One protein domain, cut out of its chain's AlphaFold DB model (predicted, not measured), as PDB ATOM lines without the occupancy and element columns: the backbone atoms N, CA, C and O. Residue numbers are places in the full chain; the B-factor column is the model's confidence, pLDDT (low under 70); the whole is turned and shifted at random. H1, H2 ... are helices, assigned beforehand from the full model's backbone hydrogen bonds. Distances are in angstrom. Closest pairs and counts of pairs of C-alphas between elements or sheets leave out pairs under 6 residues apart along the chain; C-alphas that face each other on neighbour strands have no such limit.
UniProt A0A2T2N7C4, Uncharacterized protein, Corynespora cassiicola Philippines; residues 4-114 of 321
ATOM      1  N   GLU A   4     -15.697  35.673 -54.062       76.12
ATOM      2  CA  GLU A   4     -14.909  34.831 -54.971       76.12
ATOM      3  C   GLU A   4     -13.394  34.994 -54.787       76.12
ATOM      4  O   GLU A   4     -12.654  34.014 -54.868       76.12
ATOM      5  N   SER A   5     -12.922  36.201 -54.465       71.38
ATOM      6  CA  SER A   5     -11.495  36.457 -54.229       71.38
ATOM      7  C   SER A   5     -11.003  35.758 -52.958       71.38
ATOM      8  O   SER A   5      -9.902  35.210 -52.931       71.38
ATOM      9  N   VAL A   6     -11.846  35.707 -51.919       68.50
ATOM     10  CA  VAL A   6     -11.537  35.013 -50.658       68.50
ATOM     11  C   VAL A   6     -11.498  33.492 -50.860       68.50
ATOM     12  O   VAL A   6     -10.582  32.828 -50.373       68.50
ATOM     13  N   GLN A   7     -12.425  32.926 -51.643       70.19
ATOM     14  CA  GLN A   7     -12.403  31.495 -51.968       70.19
ATOM     15  C   GLN A   7     -11.211  31.093 -52.845       70.19
ATOM     16  O   GLN A   7     -10.652  30.012 -52.649       70.19
ATOM     17  N   GLN A   8     -10.788  31.937 -53.791       64.06
ATOM     18  CA  GLN A   8      -9.609  31.637 -54.609       64.06
ATOM     19  C   GLN A   8      -8.305  31.669 -53.802       64.06
ATOM     20  O   GLN A   8      -7.445  30.814 -54.015       64.06
ATOM     21  N   LEU A   9      -8.167  32.600 -52.851       64.25
ATOM     22  CA  LEU A   9      -7.009  32.645 -51.950       64.25
ATOM     23  C   LEU A   9      -6.957  31.418 -51.027       64.25
ATOM     24  O   LEU A   9      -5.894  30.825 -50.858       64.25
ATOM     25  N   SER A  10      -8.109  30.972 -50.515       61.91
ATOM     26  CA  SER A  10      -8.209  29.752 -49.701       61.91
ATOM     27  C   SER A  10      -7.815  28.491 -50.487       61.91
ATOM     28  O   SER A  10      -7.004  27.694 -50.016       61.91
ATOM     29  N   LYS A  11      -8.293  28.348 -51.733       66.25
ATOM     30  CA  LYS A  11      -7.936  27.214 -52.605       66.25
ATOM     31  C   LYS A  11      -6.456  27.207 -53.003       66.25
ATOM     32  O   LYS A  11      -5.850  26.137 -53.048       66.25
ATOM     33  N   LYS A  12      -5.859  28.378 -53.264       58.25
ATOM     34  CA  LYS A  12      -4.413  28.509 -53.532       58.25
ATOM     35  C   LYS A  12      -3.557  28.160 -52.313       58.25
ATOM     36  O   LYS A  12      -2.524  27.521 -52.466       58.25
ATOM     37  N   SER A  13      -3.997  28.535 -51.112       53.16
ATOM     38  CA  SER A  13      -3.299  28.175 -49.872       53.16
ATOM     39  C   SER A  13      -3.299  26.655 -49.646       53.16
ATOM     40  O   SER A  13      -2.241  26.052 -49.474       53.16
ATOM     41  N   GLN A  14      -4.457  25.997 -49.785       55.41
ATOM     42  CA  GLN A  14      -4.567  24.541 -49.612       55.41
ATOM     43  C   GLN A  14      -3.750  23.734 -50.633       55.41
ATOM     44  O   GLN A  14      -3.174  22.703 -50.292       55.41
ATOM     45  N   THR A  15      -3.666  24.195 -51.884       59.28
ATOM     46  CA  THR A  15      -2.891  23.499 -52.928       59.28
ATOM     47  C   THR A  15      -1.382  23.582 -52.705       59.28
ATOM     48  O   THR A  15      -0.686  22.602 -52.969       59.28
ATOM     49  N   ASN A  16      -0.878  24.686 -52.146       54.12
ATOM     50  CA  ASN A  16       0.534  24.804 -51.776       54.12
ATOM     51  C   ASN A  16       0.908  23.888 -50.602       54.12
ATOM     52  O   ASN A  16       1.973  23.275 -50.633       54.12
ATOM     53  N   VAL A  17       0.017  23.717 -49.620       57.72
ATOM     54  CA  VAL A  17       0.242  22.781 -48.504       57.72
ATOM     55  C   VAL A  17       0.312  21.336 -49.013       57.72
ATOM     56  O   VAL A  17       1.227  20.599 -48.662       57.72
ATOM     57  N   ILE A  18      -0.592  20.932 -49.911       56.34
ATOM     58  CA  ILE A  18      -0.604  19.570 -50.479       56.34
ATOM     59  C   ILE A  18       0.637  19.298 -51.351       56.34
ATOM     60  O   ILE A  18       1.138  18.173 -51.376       56.34
ATOM     61  N   LEU A  19       1.158  20.311 -52.052       53.28
ATOM     62  CA  LEU A  19       2.403  20.185 -52.819       53.28
ATOM     63  C   LEU A  19       3.637  20.050 -51.916       53.28
ATOM     64  O   LEU A  19       4.524  19.268 -52.253       53.28
ATOM     65  N   ALA A  20       3.665  20.716 -50.759       53.22
ATOM     66  CA  ALA A  20       4.728  20.536 -49.768       53.22
ATOM     67  C   ALA A  20       4.776  19.092 -49.229       53.22
ATOM     68  O   ALA A  20       5.856  18.530 -49.065       53.22
ATOM     69  N   PHE A  21       3.620  18.438 -49.061       52.75
ATOM     70  CA  PHE A  21       3.565  17.034 -48.628       52.75
ATOM     71  C   PHE A  21       4.085  16.029 -49.670       52.75
ATOM     72  O   PHE A  21       4.564  14.961 -49.295       52.75
ATOM     73  N   LYS A  22       4.019  16.343 -50.972       54.34
ATOM     74  CA  LYS A  22       4.493  15.435 -52.037       54.34
ATOM     75  C   LYS A  22       6.017  15.385 -52.184       54.34
ATOM     76  O   LYS A  22       6.515  14.414 -52.738       54.34
ATOM     77  N   ASN A  23       6.734  16.379 -51.663       50.97
ATOM     78  CA  ASN A  23       8.197  16.457 -51.709       50.97
ATOM     79  C   ASN A  23       8.827  16.293 -50.318       50.97
ATOM     80  O   ASN A  23       9.859  16.892 -50.025       50.97
ATOM     81  N   LEU A  24       8.224  15.474 -49.447       52.94
ATOM     82  CA  LEU A  24       8.761  15.229 -48.104       52.94
ATOM     83  C   LEU A  24      10.198  14.668 -48.129       52.94
ATOM     84  O   LEU A  24      10.960  14.893 -47.194       52.94
ATOM     85  N   GLU A  25      10.582  13.971 -49.203       51.16
ATOM     86  CA  GLU A  25      11.931  13.413 -49.383       51.16
ATOM     87  C   GLU A  25      13.013  14.477 -49.648       51.16
ATOM     88  O   GLU A  25      14.196  14.187 -49.481       51.16
ATOM     89  N   SER A  26      12.635  15.707 -50.021       56.78
ATOM     90  CA  SER A  26      13.568  16.824 -50.247       56.78
ATOM     91  C   SER A  26      13.372  17.983 -49.270       56.78
ATOM     92  O   SER A  26      13.824  19.091 -49.560       56.78
ATOM     93  N   LEU A  27      12.658  17.764 -48.163       55.47
ATOM     94  CA  LEU A  27      12.367  18.814 -47.196       55.47
ATOM     95  C   LEU A  27      13.684  19.280 -46.557       55.47
ATOM     96  O   LEU A  27      14.358  18.506 -45.870       55.47
ATOM     97  N   ALA A  28      14.089  20.521 -46.833       65.69
ATOM     98  CA  ALA A  28      15.285  21.085 -46.229       65.69
ATOM     99  C   ALA A  28      15.049  21.273 -44.725       65.69
ATOM    100  O   ALA A  28      13.918  21.475 -44.285       65.69
ATOM    101  N   ALA A  29      16.111  21.224 -43.918       63.38
ATOM    102  CA  ALA A  29      15.992  21.423 -42.470       63.38
ATOM    103  C   ALA A  29      15.325  22.771 -42.124       63.38
ATOM    104  O   ALA A  29      14.553  22.851 -41.176       63.38
ATOM    105  N   GLU A  30      15.553  23.795 -42.951       69.81
ATOM    106  CA  GLU A  30      14.936  25.122 -42.829       69.81
ATOM    107  C   GLU A  30      13.408  25.100 -43.023       69.81
ATOM    108  O   GLU A  30      12.686  25.858 -42.374       69.81
ATOM    109  N   ASP A  31      12.898  24.201 -43.870       70.31
ATOM    110  CA  ASP A  31      11.461  24.047 -44.111       70.31
ATOM    111  C   ASP A  31      10.769  23.318 -42.950       70.31
ATOM    112  O   ASP A  31       9.577  23.517 -42.719       70.31
ATOM    113  N   ILE A  32      11.506  22.495 -42.194       70.25
ATOM    114  CA  ILE A  32      10.985  21.766 -41.029       70.25
ATOM    115  C   ILE A  32      10.654  22.739 -39.895       70.25
ATOM    116  O   ILE A  32       9.567  22.644 -39.328       70.25
ATOM    117  N   ASP A  33      11.540  23.693 -39.605       70.69
ATOM    118  CA  ASP A  33      11.320  24.699 -38.555       70.69
ATOM    119  C   ASP A  33      10.150  25.628 -38.907       70.69
ATOM    120  O   ASP A  33       9.328  25.982 -38.052       70.69
ATOM    121  N   PHE A  34      10.026  25.995 -40.189       75.94
ATOM    122  CA  PHE A  34       8.884  26.766 -40.673       75.94
ATOM    123  C   PHE A  34       7.580  25.971 -40.551       75.94
ATOM    124  O   PHE A  34       6.585  26.494 -40.048       75.94
ATOM    125  N   LEU A  35       7.579  24.700 -40.965       73.06
ATOM    126  CA  LEU A  35       6.397  23.844 -40.893       73.06
ATOM    127  C   LEU A  35       5.996  23.556 -39.442       73.06
ATOM    128  O   LEU A  35       4.805  23.549 -39.142       73.06
ATOM    129  N   SER A  36       6.958  23.363 -38.531       70.19
ATOM    130  CA  SER A  36       6.665  23.172 -37.107       70.19
ATOM    131  C   SER A  36       6.058  24.435 -36.506       70.19
ATOM    132  O   SER A  36       5.030  24.345 -35.842       70.19
ATOM    133  N   SER A  37       6.627  25.606 -36.803       77.19
ATOM    134  CA  SER A  37       6.115  26.898 -36.332       77.19
ATOM    135  C   SER A  37       4.707  27.167 -36.867       77.19
ATOM    136  O   SER A  37       3.826  27.590 -36.123       77.19
ATOM    137  N   TYR A  38       4.468  26.865 -38.145       77.25
ATOM    138  CA  TYR A  38       3.159  26.995 -38.781       77.25
ATOM    139  C   TYR A  38       2.122  26.043 -38.168       77.25
ATOM    140  O   TYR A  38       1.000  26.446 -37.869       77.25
ATOM    141  N   LEU A  39       2.499  24.784 -37.920       76.25
ATOM    142  CA  LEU A  39       1.629  23.807 -37.262       76.25
ATOM    143  C   LEU A  39       1.345  24.178 -35.800       76.25
ATOM    144  O   LEU A  39       0.222  23.987 -35.340       76.25
ATOM    145  N   GLU A  40       2.317  24.728 -35.072       78.81
ATOM    146  CA  GLU A  40       2.118  25.209 -33.700       78.81
ATOM    147  C   GLU A  40       1.224  26.447 -33.638       78.81
ATOM    148  O   GLU A  40       0.404  26.552 -32.726       78.81
ATOM    149  N   GLN A  41       1.327  27.350 -34.611       78.38
ATOM    150  CA  GLN A  41       0.543  28.580 -34.633       78.38
ATOM    151  C   GLN A  41      -0.910  28.344 -35.072       78.38
ATOM    152  O   GLN A  41      -1.832  28.802 -34.397       78.38
ATOM    153  N   ASP A  42      -1.116  27.601 -36.161       80.19
ATOM    154  CA  ASP A  42      -2.437  27.458 -36.787       80.19
ATOM    155  C   ASP A  42      -3.163  26.162 -36.389       80.19
ATOM    156  O   ASP A  42      -4.383  26.064 -36.528       80.19
ATOM    157  N   PHE A  43      -2.440  25.163 -35.866       80.25
ATOM    158  CA  PHE A  43      -2.978  23.829 -35.565       80.25
ATOM    159  C   PHE A  43      -2.586  23.304 -34.172       80.25
ATOM    160  O   PHE A  43      -2.518  22.089 -33.954       80.25
ATOM    161  N   SER A  44      -2.389  24.204 -33.203       76.62
ATOM    162  CA  SER A  44      -2.016  23.873 -31.815       76.62
ATOM    163  C   SER A  44      -2.899  22.793 -31.174       76.62
ATOM    164  O   SER A  44      -2.392  21.868 -30.540       76.62
ATOM    165  N   GLU A  45      -4.216  22.838 -31.388       76.75
ATOM    166  CA  GLU A  45      -5.148  21.832 -30.862       76.75
ATOM    167  C   GLU A  45      -4.932  20.431 -31.448       76.75
ATOM    168  O   GLU A  45      -5.118  19.425 -30.757       76.75
ATOM    169  N   ILE A  46      -4.571  20.347 -32.731       75.38
ATOM    170  CA  ILE A  46      -4.310  19.075 -33.412       75.38
ATOM    171  C   ILE A  46      -2.991  18.500 -32.906       75.38
ATOM    172  O   ILE A  46      -2.922  17.311 -32.596       75.38
ATOM    173  N   LEU A  47      -1.969  19.343 -32.747       74.44
ATOM    174  CA  LEU A  47      -0.693  18.935 -32.161       74.44
ATOM    175  C   LEU A  47      -0.851  18.460 -30.716       74.44
ATOM    176  O   LEU A  47      -0.288  17.429 -30.354       74.44
ATOM    177  N   HIS A  48      -1.661  19.143 -29.905       74.94
ATOM    178  CA  HIS A  48      -1.941  18.714 -28.536       74.94
ATOM    179  C   HIS A  48      -2.628  17.341 -28.501       74.94
ATOM    180  O   HIS A  48      -2.217  16.458 -27.746       74.94
ATOM    181  N   ARG A  49      -3.632  17.120 -29.362       74.56
ATOM    182  CA  ARG A  49      -4.294  15.810 -29.516       74.56
ATOM    183  C   ARG A  49      -3.340  14.722 -30.009       74.56
ATOM    184  O   ARG A  49      -3.422  13.580 -29.565       74.56
ATOM    185  N   TYR A  50      -2.417  15.057 -30.902       76.00
ATOM    186  CA  TYR A  50      -1.414  14.110 -31.376       76.00
ATOM    187  C   TYR A  50      -0.420  13.731 -30.268       76.00
ATOM    188  O   TYR A  50      -0.129  12.551 -30.068       76.00
ATOM    189  N   ARG A  51       0.052  14.712 -29.482       75.19
ATOM    190  CA  ARG A  51       0.928  14.468 -28.322       75.19
ATOM    191  C   ARG A  51       0.232  13.613 -27.259       75.19
ATOM    192  O   ARG A  51       0.845  12.679 -26.740       75.19
ATOM    193  N   SER A  52      -1.046  13.870 -26.970       79.44
ATOM    194  CA  SER A  52      -1.806  13.050 -26.017       79.44
ATOM    195  C   SER A  52      -1.994  11.613 -26.516       79.44
ATOM    196  O   SER A  52      -1.823  10.670 -25.741       79.44
ATOM    197  N   LEU A  53      -2.235  11.421 -27.818       81.56
ATOM    198  CA  LEU A  53      -2.310  10.095 -28.434       81.56
ATOM    199  C   LEU A  53      -0.982   9.331 -28.313       81.56
ATOM    200  O   LEU A  53      -0.983   8.136 -28.013       81.56
ATOM    201  N   GLY A  54       0.150  10.025 -28.468       86.00
ATOM    202  CA  GLY A  54       1.485   9.456 -28.271       86.00
ATOM    203  C   GLY A  54       1.694   8.895 -26.860       86.00
ATOM    204  O   GLY A  54       2.235   7.798 -26.702       86.00
ATOM    205  N   LEU A  55       1.210   9.595 -25.829       87.69
ATOM    206  CA  LEU A  55       1.258   9.111 -24.446       87.69
ATOM    207  C   LEU A  55       0.373   7.877 -24.229       87.69
ATOM    208  O   LEU A  55       0.787   6.937 -23.547       87.69
ATOM    209  N   VAL A  56      -0.839   7.872 -24.788       89.25
ATOM    210  CA  VAL A  56      -1.761   6.731 -24.681       89.25
ATOM    211  C   VAL A  56      -1.145   5.492 -25.329       89.25
ATOM    212  O   VAL A  56      -1.082   4.440 -24.694       89.25
ATOM    213  N   ALA A  57      -0.607   5.626 -26.543       89.88
ATOM    214  CA  ALA A  57       0.081   4.537 -27.231       89.88
ATOM    215  C   ALA A  57       1.269   4.007 -26.411       89.88
ATOM    216  O   ALA A  57       1.409   2.797 -26.221       89.88
ATOM    217  N   ALA A  58       2.083   4.902 -25.845       91.38
ATOM    218  CA  ALA A  58       3.203   4.526 -24.991       91.38
ATOM    219  C   ALA A  58       2.759   3.765 -23.727       91.38
ATOM    220  O   ALA A  58       3.368   2.754 -23.370       91.38
ATOM    221  N   LYS A  59       1.668   4.192 -23.075       93.19
ATOM    222  CA  LYS A  59       1.076   3.479 -21.929       93.19
ATOM    223  C   LYS A  59       0.637   2.064 -22.302       93.19
ATOM    224  O   LYS A  59       0.941   1.136 -21.556       93.19
ATOM    225  N   VAL A  60      -0.028   1.895 -23.445       94.50
ATOM    226  CA  VAL A  60      -0.470   0.581 -23.939       94.50
ATOM    227  C   VAL A  60       0.725  -0.338 -24.193       94.50
ATOM    228  O   VAL A  60       0.718  -1.484 -23.751       94.50
ATOM    229  N   VAL A  61       1.786   0.169 -24.831       93.44
ATOM    230  CA  VAL A  61       3.019  -0.602 -25.064       93.44
ATOM    231  C   VAL A  61       3.660  -1.032 -23.744       93.44
ATOM    232  O   VAL A  61       3.970  -2.208 -23.572       93.44
ATOM    233  N   ILE A  62       3.815  -0.111 -22.786       93.31
ATOM    234  CA  ILE A  62       4.381  -0.419 -21.463       93.31
ATOM    235  C   ILE A  62       3.534  -1.480 -20.749       93.31
ATOM    236  O   ILE A  62       4.083  -2.438 -20.211       93.31
ATOM    237  N   GLN A  63       2.205  -1.350 -20.760       93.69
ATOM    238  CA  GLN A  63       1.309  -2.344 -20.162       93.69
ATOM    239  C   GLN A  63       1.421  -3.711 -20.841       93.69
ATOM    240  O   GLN A  63       1.487  -4.724 -20.146       93.69
ATOM    241  N   GLY A  64       1.503  -3.748 -22.172       95.50
ATOM    242  CA  GLY A  64       1.720  -4.981 -22.924       95.50
ATOM    243  C   GLY A  64       3.035  -5.657 -22.539       95.50
ATOM    244  O   GLY A  64       3.051  -6.839 -22.212       95.50
ATOM    245  N   LEU A  65       4.137  -4.907 -22.483       92.75
ATOM    246  CA  LEU A  65       5.437  -5.452 -22.079       92.75
ATOM    247  C   LEU A  65       5.416  -5.970 -20.635       92.75
ATOM    248  O   LEU A  65       5.942  -7.051 -20.363       92.75
ATOM    249  N   ARG A  66       4.732  -5.265 -19.727       94.06
ATOM    250  CA  ARG A  66       4.513  -5.742 -18.354       94.06
ATOM    251  C   ARG A  66       3.719  -7.039 -18.300       94.06
ATOM    252  O   ARG A  66       4.061  -7.918 -17.516       94.06
ATOM    253  N   PHE A  67       2.689  -7.179 -19.131       95.62
ATOM    254  CA  PHE A  67       1.919  -8.419 -19.237       95.62
ATOM    255  C   PHE A  67       2.801  -9.607 -19.660       95.62
ATOM    256  O   PHE A  67       2.619 -10.716 -19.165       95.62
ATOM    257  N   TYR A  68       3.818  -9.365 -20.492       95.00
ATOM    258  CA  TYR A  68       4.823 -10.365 -20.872       95.00
ATOM    259  C   TYR A  68       5.953 -10.561 -19.846       95.00
ATOM    260  O   TYR A  68       6.919 -11.264 -20.136       95.00
ATOM    261  N   GLY A  69       5.839  -9.979 -18.651       95.19
ATOM    262  CA  GLY A  69       6.768 -10.197 -17.541       95.19
ATOM    263  C   GLY A  69       7.911  -9.190 -17.440       95.19
ATOM    264  O   GLY A  69       8.777  -9.375 -16.591       95.19
ATOM    265  N   TRP A  70       7.922  -8.126 -18.247       94.00
ATOM    266  CA  TRP A  70       8.939  -7.079 -18.130       94.00
ATOM    267  C   TRP A  70       8.675  -6.190 -16.914       94.00
ATOM    268  O   TRP A  70       7.564  -5.688 -16.710       94.00
ATOM    269  N   SER A  71       9.713  -5.948 -16.123       93.69
ATOM    270  CA  SER A  71       9.677  -5.002 -15.012       93.69
ATOM    271  C   SER A  71       9.868  -3.560 -15.488       93.69
ATOM    272  O   SER A  71      10.424  -3.284 -16.552       93.69
ATOM    273  N   PHE A  72       9.419  -2.604 -14.676       91.69
ATOM    274  CA  PHE A  72       9.620  -1.183 -14.956       91.69
ATOM    275  C   PHE A  72      11.101  -0.788 -15.017       91.69
ATOM    276  O   PHE A  72      11.480   0.011 -15.873       91.69
ATOM    277  N   ASP A  73      11.935  -1.386 -14.166       90.06
ATOM    278  CA  ASP A  73      13.379  -1.156 -14.160       90.06
ATOM    279  C   ASP A  73      14.039  -1.653 -15.447       90.06
ATOM    280  O   ASP A  73      14.860  -0.943 -16.032       90.06
ATOM    281  N   GLU A  74      13.645  -2.834 -15.935       90.56
ATOM    282  CA  GLU A  74      14.120  -3.355 -17.219       90.56
ATOM    283  C   GLU A  74      13.690  -2.449 -18.367       90.56
ATOM    284  O   GLU A  74      14.521  -2.082 -19.194       90.56
ATOM    285  N   LEU A  75      12.422  -2.025 -18.397       90.50
ATOM    286  CA  LEU A  75      11.914  -1.114 -19.425       90.50
ATOM    287  C   LEU A  75      12.662   0.222 -19.421       90.50
ATOM    288  O   LEU A  75      13.017   0.721 -20.486       90.50
ATOM    289  N   ALA A  76      12.965   0.775 -18.247       89.38
ATOM    290  CA  ALA A  76      13.683   2.039 -18.130       89.38
ATOM    291  C   ALA A  76      15.164   1.958 -18.539       89.38
ATOM    292  O   ALA A  76      15.760   2.970 -18.908       89.38
ATOM    293  N   GLN A  77      15.777   0.773 -18.467       87.75
ATOM    294  CA  GLN A  77      17.149   0.535 -18.929       87.75
ATOM    295  C   GLN A  77      17.218   0.108 -20.400       87.75
ATOM    296  O   GLN A  77      18.279   0.203 -21.026       87.75
ATOM    297  N   CYS A  78      16.113  -0.404 -20.942       75.94
ATOM    298  CA  CYS A  78      16.077  -1.081 -22.226       75.94
ATOM    299  C   CYS A  78      16.421  -0.117 -23.371       75.94
ATOM    300  O   CYS A  78      15.715   0.849 -23.648       75.94
ATOM    301  N   LYS A  79      17.516  -0.420 -24.075       82.19
ATOM    302  CA  LYS A  79      18.019   0.333 -25.238       82.19
ATOM    303  C   LYS A  79      17.366  -0.098 -26.555       82.19
ATOM    304  O   LYS A  79      17.945   0.100 -27.620       82.19
ATOM    305  N   SER A  80      16.216  -0.766 -26.489       87.94
ATOM    306  CA  SER A  80      15.516  -1.197 -27.694       87.94
ATOM    307  C   SER A  80      15.010   0.016 -28.473       87.94
ATOM    308  O   SER A  80      14.688   1.053 -27.895       87.94
ATOM    309  N   GLU A  81      14.911  -0.117 -29.794       88.00
ATOM    310  CA  GLU A  81      14.360   0.942 -30.649       88.00
ATOM    311  C   GLU A  81      12.925   1.300 -30.242       88.00
ATOM    312  O   GLU A  81      12.570   2.476 -30.188       88.00
ATOM    313  N   LEU A  82      12.136   0.293 -29.851       87.88
ATOM    314  CA  LEU A  82      10.789   0.482 -29.318       87.88
ATOM    315  C   LEU A  82      10.793   1.364 -28.063       87.88
ATOM    316  O   LEU A  82      10.023   2.319 -27.991       87.88
ATOM    317  N   MET A  83      11.669   1.087 -27.092       90.88
ATOM    318  CA  MET A  83      11.773   1.931 -25.899       90.88
ATOM    319  C   MET A  83      12.350   3.313 -26.210       90.88
ATOM    320  O   MET A  83      11.969   4.286 -25.565       90.88
ATOM    321  N   GLY A  84      13.175   3.429 -27.253       88.12
ATOM    322  CA  GLY A  84      13.582   4.708 -27.827       88.12
ATOM    323  C   GLY A  84      12.384   5.549 -28.274       88.12
ATOM    324  O   GLY A  84      12.310   6.723 -27.922       88.12
ATOM    325  N   LEU A  85      11.406   4.955 -28.961       87.00
ATOM    326  CA  LEU A  85      10.164   5.642 -29.337       87.00
ATOM    327  C   LEU A  85       9.297   5.971 -28.114       87.00
ATOM    328  O   LEU A  85       8.846   7.101 -27.963       87.00
ATOM    329  N   VAL A  86       9.123   5.022 -27.189       90.12
ATOM    330  CA  VAL A  86       8.348   5.234 -25.950       90.12
ATOM    331  C   VAL A  86       8.930   6.378 -25.109       90.12
ATOM    332  O   VAL A  86       8.178   7.188 -24.567       90.12
ATOM    333  N   SER A  87      10.259   6.501 -25.048       89.06
ATOM    334  CA  SER A  87      10.963   7.563 -24.311       89.06
ATOM    335  C   SER A  87      10.762   8.973 -24.878       89.06
ATOM    336  O   SER A  87      11.020   9.964 -24.194       89.06
ATOM    337  N   GLN A  88      10.294   9.091 -26.125       87.38
ATOM    338  CA  GLN A  88       9.934  10.387 -26.698       87.38
ATOM    339  C   GLN A  88       8.630  10.907 -26.089       87.38
ATOM    340  O   GLN A  88       8.492  12.110 -25.896       87.38
ATOM    341  N   CYS A  89       7.720  10.005 -25.713       88.12
ATOM    342  CA  CYS A  89       6.415  10.346 -25.146       88.12
ATOM    343  C   CYS A  89       6.389  10.311 -23.607       88.12
ATOM    344  O   CYS A  89       5.559  10.979 -22.988       88.12
ATOM    345  N   VAL A  90       7.254   9.507 -22.980       90.25
ATOM    346  CA  VAL A  90       7.208   9.185 -21.544       90.25
ATOM    347  C   VAL A  90       8.510   9.560 -20.845       90.25
ATOM    348  O   VAL A  90       9.600   9.319 -21.363       90.25
ATOM    349  N   ASN A  91       8.404  10.085 -19.624       90.75
ATOM    350  CA  ASN A  91       9.557  10.299 -18.758       90.75
ATOM    351  C   ASN A  91      10.114   8.955 -18.239       90.75
ATOM    352  O   ASN A  91       9.502   8.286 -17.405       90.75
ATOM    353  N   ILE A  92      11.297   8.573 -18.728       89.88
ATOM    354  CA  ILE A  92      11.975   7.318 -18.370       89.88
ATOM    355  C   ILE A  92      12.441   7.288 -16.908       89.88
ATOM    356  O   ILE A  92      12.517   6.214 -16.315       89.88
ATOM    357  N   GLU A  93      12.734   8.435 -16.296       89.88
ATOM    358  CA  GLU A  93      13.108   8.476 -14.878       89.88
ATOM    359  C   GLU A  93      11.917   8.114 -13.994       89.88
ATOM    360  O   GLU A  93      12.046   7.288 -13.096       89.88
ATOM    361  N   GLU A  94      10.737   8.649 -14.310       90.88
ATOM    362  CA  GLU A  94       9.484   8.307 -13.629       90.88
ATOM    363  C   GLU A  94       9.098   6.839 -13.846       90.88
ATOM    364  O   GLU A  94       8.560   6.197 -12.938       90.88
ATOM    365  N   LEU A  95       9.454   6.280 -15.010       90.31
ATOM    366  CA  LEU A  95       9.204   4.879 -15.325       90.31
ATOM    367  C   LEU A  95       9.907   3.939 -14.340       90.31
ATOM    368  O   LEU A  95       9.283   2.972 -13.918       90.31
ATOM    369  N   LYS A  96      11.135   4.254 -13.898       88.19
ATOM    370  CA  LYS A  96      11.871   3.476 -12.872       88.19
ATOM    371  C   LYS A  96      11.116   3.389 -11.548       88.19
ATOM    372  O   LYS A  96      11.200   2.402 -10.834       88.19
ATOM    373  N   TYR A  97      10.325   4.410 -11.231       91.81
ATOM    374  CA  TYR A  97       9.495   4.443 -10.028       91.81
ATOM    375  C   TYR A  97       8.102   3.835 -10.245       91.81
ATOM    376  O   TYR A  97       7.213   4.014  -9.413       91.81
ATOM    377  N   GLY A  98       7.881   3.147 -11.370       88.94
ATOM    378  CA  GLY A  98       6.602   2.539 -11.729       88.94
ATOM    379  C   GLY A  98       5.534   3.537 -12.175       88.94
ATOM    380  O   GLY A  98       4.354   3.189 -12.220       88.94
ATOM    381  N   ARG A  99       5.917   4.778 -12.508       91.56
ATOM    382  CA  ARG A  99       4.991   5.834 -12.932       91.56
ATOM    383  C   ARG A  99       5.162   6.141 -14.415       91.56
ATOM    384  O   ARG A  99       6.251   6.432 -14.887       91.56
ATOM    385  N   VAL A 100       4.056   6.140 -15.158       89.75
ATOM    386  CA  VAL A 100       4.053   6.517 -16.579       89.75
ATOM    387  C   VAL A 100       3.531   7.942 -16.710       89.75
ATOM    388  O   VAL A 100       2.318   8.170 -16.738       89.75
ATOM    389  N   ARG A 101       4.454   8.904 -16.760       89.38
ATOM    390  CA  ARG A 101       4.152  10.329 -16.938       89.38
ATOM    391  C   ARG A 101       4.559  10.807 -18.319       89.38
ATOM    392  O   ARG A 101       5.557  10.337 -18.866       89.38
ATOM    393  N   GLN A 102       3.780  11.741 -18.860       88.69
ATOM    394  CA  GLN A 102       4.142  12.421 -20.095       88.69
ATOM    395  C   GLN A 102       5.481  13.120 -19.911       88.69
ATOM    396  O   GLN A 102       5.765  13.670 -18.847       88.69
ATOM    397  N   ARG A 103       6.307  13.072 -20.947       85.94
ATOM    398  CA  ARG A 103       7.499  13.897 -21.000       85.94
ATOM    399  C   ARG A 103       7.069  15.355 -21.164       85.94
ATOM    400  O   ARG A 103       6.336  15.669 -22.094       85.94
ATOM    401  N   GLU A 104       7.494  16.225 -20.255       83.38
ATOM    402  CA  GLU A 104       7.324  17.666 -20.442       83.38
ATOM    403  C   GLU A 104       8.212  18.092 -21.616       83.38
ATOM    404  O   GLU A 104       9.392  17.741 -21.658       83.38
ATOM    405  N   ASP A 105       7.655  18.836 -22.575       68.62
ATOM    406  CA  ASP A 105       8.336  19.263 -23.812       68.62
ATOM    407  C   ASP A 105       9.527  20.229 -23.567       68.62
ATOM    408  O   ASP A 105      10.109  20.795 -24.491       68.62
ATOM    409  N   GLY A 106       9.941  20.404 -22.311       54.44
ATOM    410  CA  GLY A 106      11.108  21.169 -21.914       54.44
ATOM    411  C   GLY A 106      12.405  20.408 -22.180       54.44
ATOM    412  O   GLY A 106      12.878  19.664 -21.330       54.44
ATOM    413  N   SER A 107      13.026  20.675 -23.332       45.47
ATOM    414  CA  SER A 107      14.477  20.551 -23.539       45.47
ATOM    415  C   SER A 107      15.076  19.156 -23.279       45.47
ATOM    416  O   SER A 107      15.615  18.920 -22.205       45.47
ATOM    417  N   HIS A 108      15.079  18.260 -24.281       45.06
ATOM    418  CA  HIS A 108      16.142  17.250 -24.534       45.06
ATOM    419  C   HIS A 108      15.791  16.314 -25.719       45.06
ATOM    420  O   HIS A 108      15.980  15.096 -25.644       45.06
ATOM    421  N   GLY A 109      15.270  16.849 -26.830       44.91
ATOM    422  CA  GLY A 109      15.063  16.061 -28.059       44.91
ATOM    423  C   GLY A 109      16.361  15.442 -28.605       44.91
ATOM    424  O   GLY A 109      16.345  14.341 -29.150       44.91
ATOM    425  N   ASP A 110      17.507  16.074 -28.340       46.88
ATOM    426  CA  ASP A 110      18.782  15.691 -28.956       46.88
ATOM    427  C   ASP A 110      19.614  14.679 -28.158       46.88
ATOM    428  O   ASP A 110      20.547  14.069 -28.692       46.88
ATOM    429  N   GLN A 111      19.309  14.453 -26.876       45.97
ATOM    430  CA  GLN A 111      20.255  13.734 -26.018       45.97
ATOM    431  C   GLN A 111      20.171  12.205 -26.160       45.97
ATOM    432  O   GLN A 111      21.197  11.531 -26.046       45.97
ATOM    433  N   LEU A 112      19.011  11.638 -26.515       48.59
ATOM    434  CA  LEU A 112      18.843  10.177 -26.619       48.59
ATOM    435  C   LEU A 112      19.335   9.583 -27.949       48.59
ATOM    436  O   LEU A 112      19.802   8.444 -27.962       48.59
ATOM    437  N   GLN A 113      19.362  10.348 -29.049       45.31
ATOM    438  CA  GLN A 113      20.028   9.884 -30.277       45.31
ATOM    439  C   GLN A 113      21.561   9.861 -30.152       45.31
ATOM    440  O   GLN A 113      22.226   9.134 -30.895       45.31
ATOM    441  N   SER A 114      22.137  10.621 -29.213       44.66
ATOM    442  CA  SER A 114      23.590  10.659 -29.003       44.66
ATOM    443  C   SER A 114      24.130   9.397 -28.315       44.66
ATOM    444  O   SER A 114      25.252   8.970 -28.598       44.66
TER     445      SER A 114
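This is residues 4 to 114 of the 321 residues of an uncharacterized protein of Corynespora cassiicola Philippines (UniProt A0A2T2N7C4). A long helix, H3, forms one side of a loose body; after it the printed part folds back, H5 packs on H3, and the small helices H4 and H6 pack on each other. At its other end H3 makes a corner with H2, beyond which H1 forms an arm whose residues 4 to 16 stick out. The printed part has 111 residues, with seven named helices, H1 to H7 in chain order, and no named strand: it is all helix. It is loose, with a radius of gyration of the C-alphas of 18.8 A, and spans 61 by 27 by 25 A.

Find C-alpha 4 at (-14.909, 34.831, -54.971); from there H1 runs 27.6 A to residue 22. H2 holds residues 29 to 42, 20.2 A. Look next at C-alpha 44 at (-2.016, 23.873, -31.815), where H3 begins its 34.9 A to residue 67. Then come H4, residues 72 to 77, H5, residues 81 to 89, 13.5 A, H6, residues 92 to 96, and H7, residues 111 to 114, ending at (23.590, 10.659, -29.003).

H1 and H2 are apart. H2 and H3 are close but not clearly touching, about perpendicular at 77 degrees; their closest C-alphas, of Glu 40 and Leu 47, are 7.0 A apart. With residues 51 to 61 alone, H3 touches H5 at a steep tilt of 46 degrees, opposite ways; closest are C-alphas 58 and 86, 5.3 A. H4 touches H6, closest at C-alphas 73 and 96, 5.0 A. H7 is close to but not clearly touching H5, with C-alphas 84 and 112 closest at 7.7 A. Every O i to N i+4 pair is within hydrogen-bond range in H1, H3, H4 and H6, against 9 of 10 in H2 and 3 of 5 in H5; H7 is too short for such a pair.

The C-alphas farthest apart, of Glu 4 and Gly 69, are 62.4 A apart. The printed part has no cut, and the link from H6 to H7 is long, 14 residues. The model's pLDDT is under 70 at residue 6, residues 8 to 30 and residues 105 to 114.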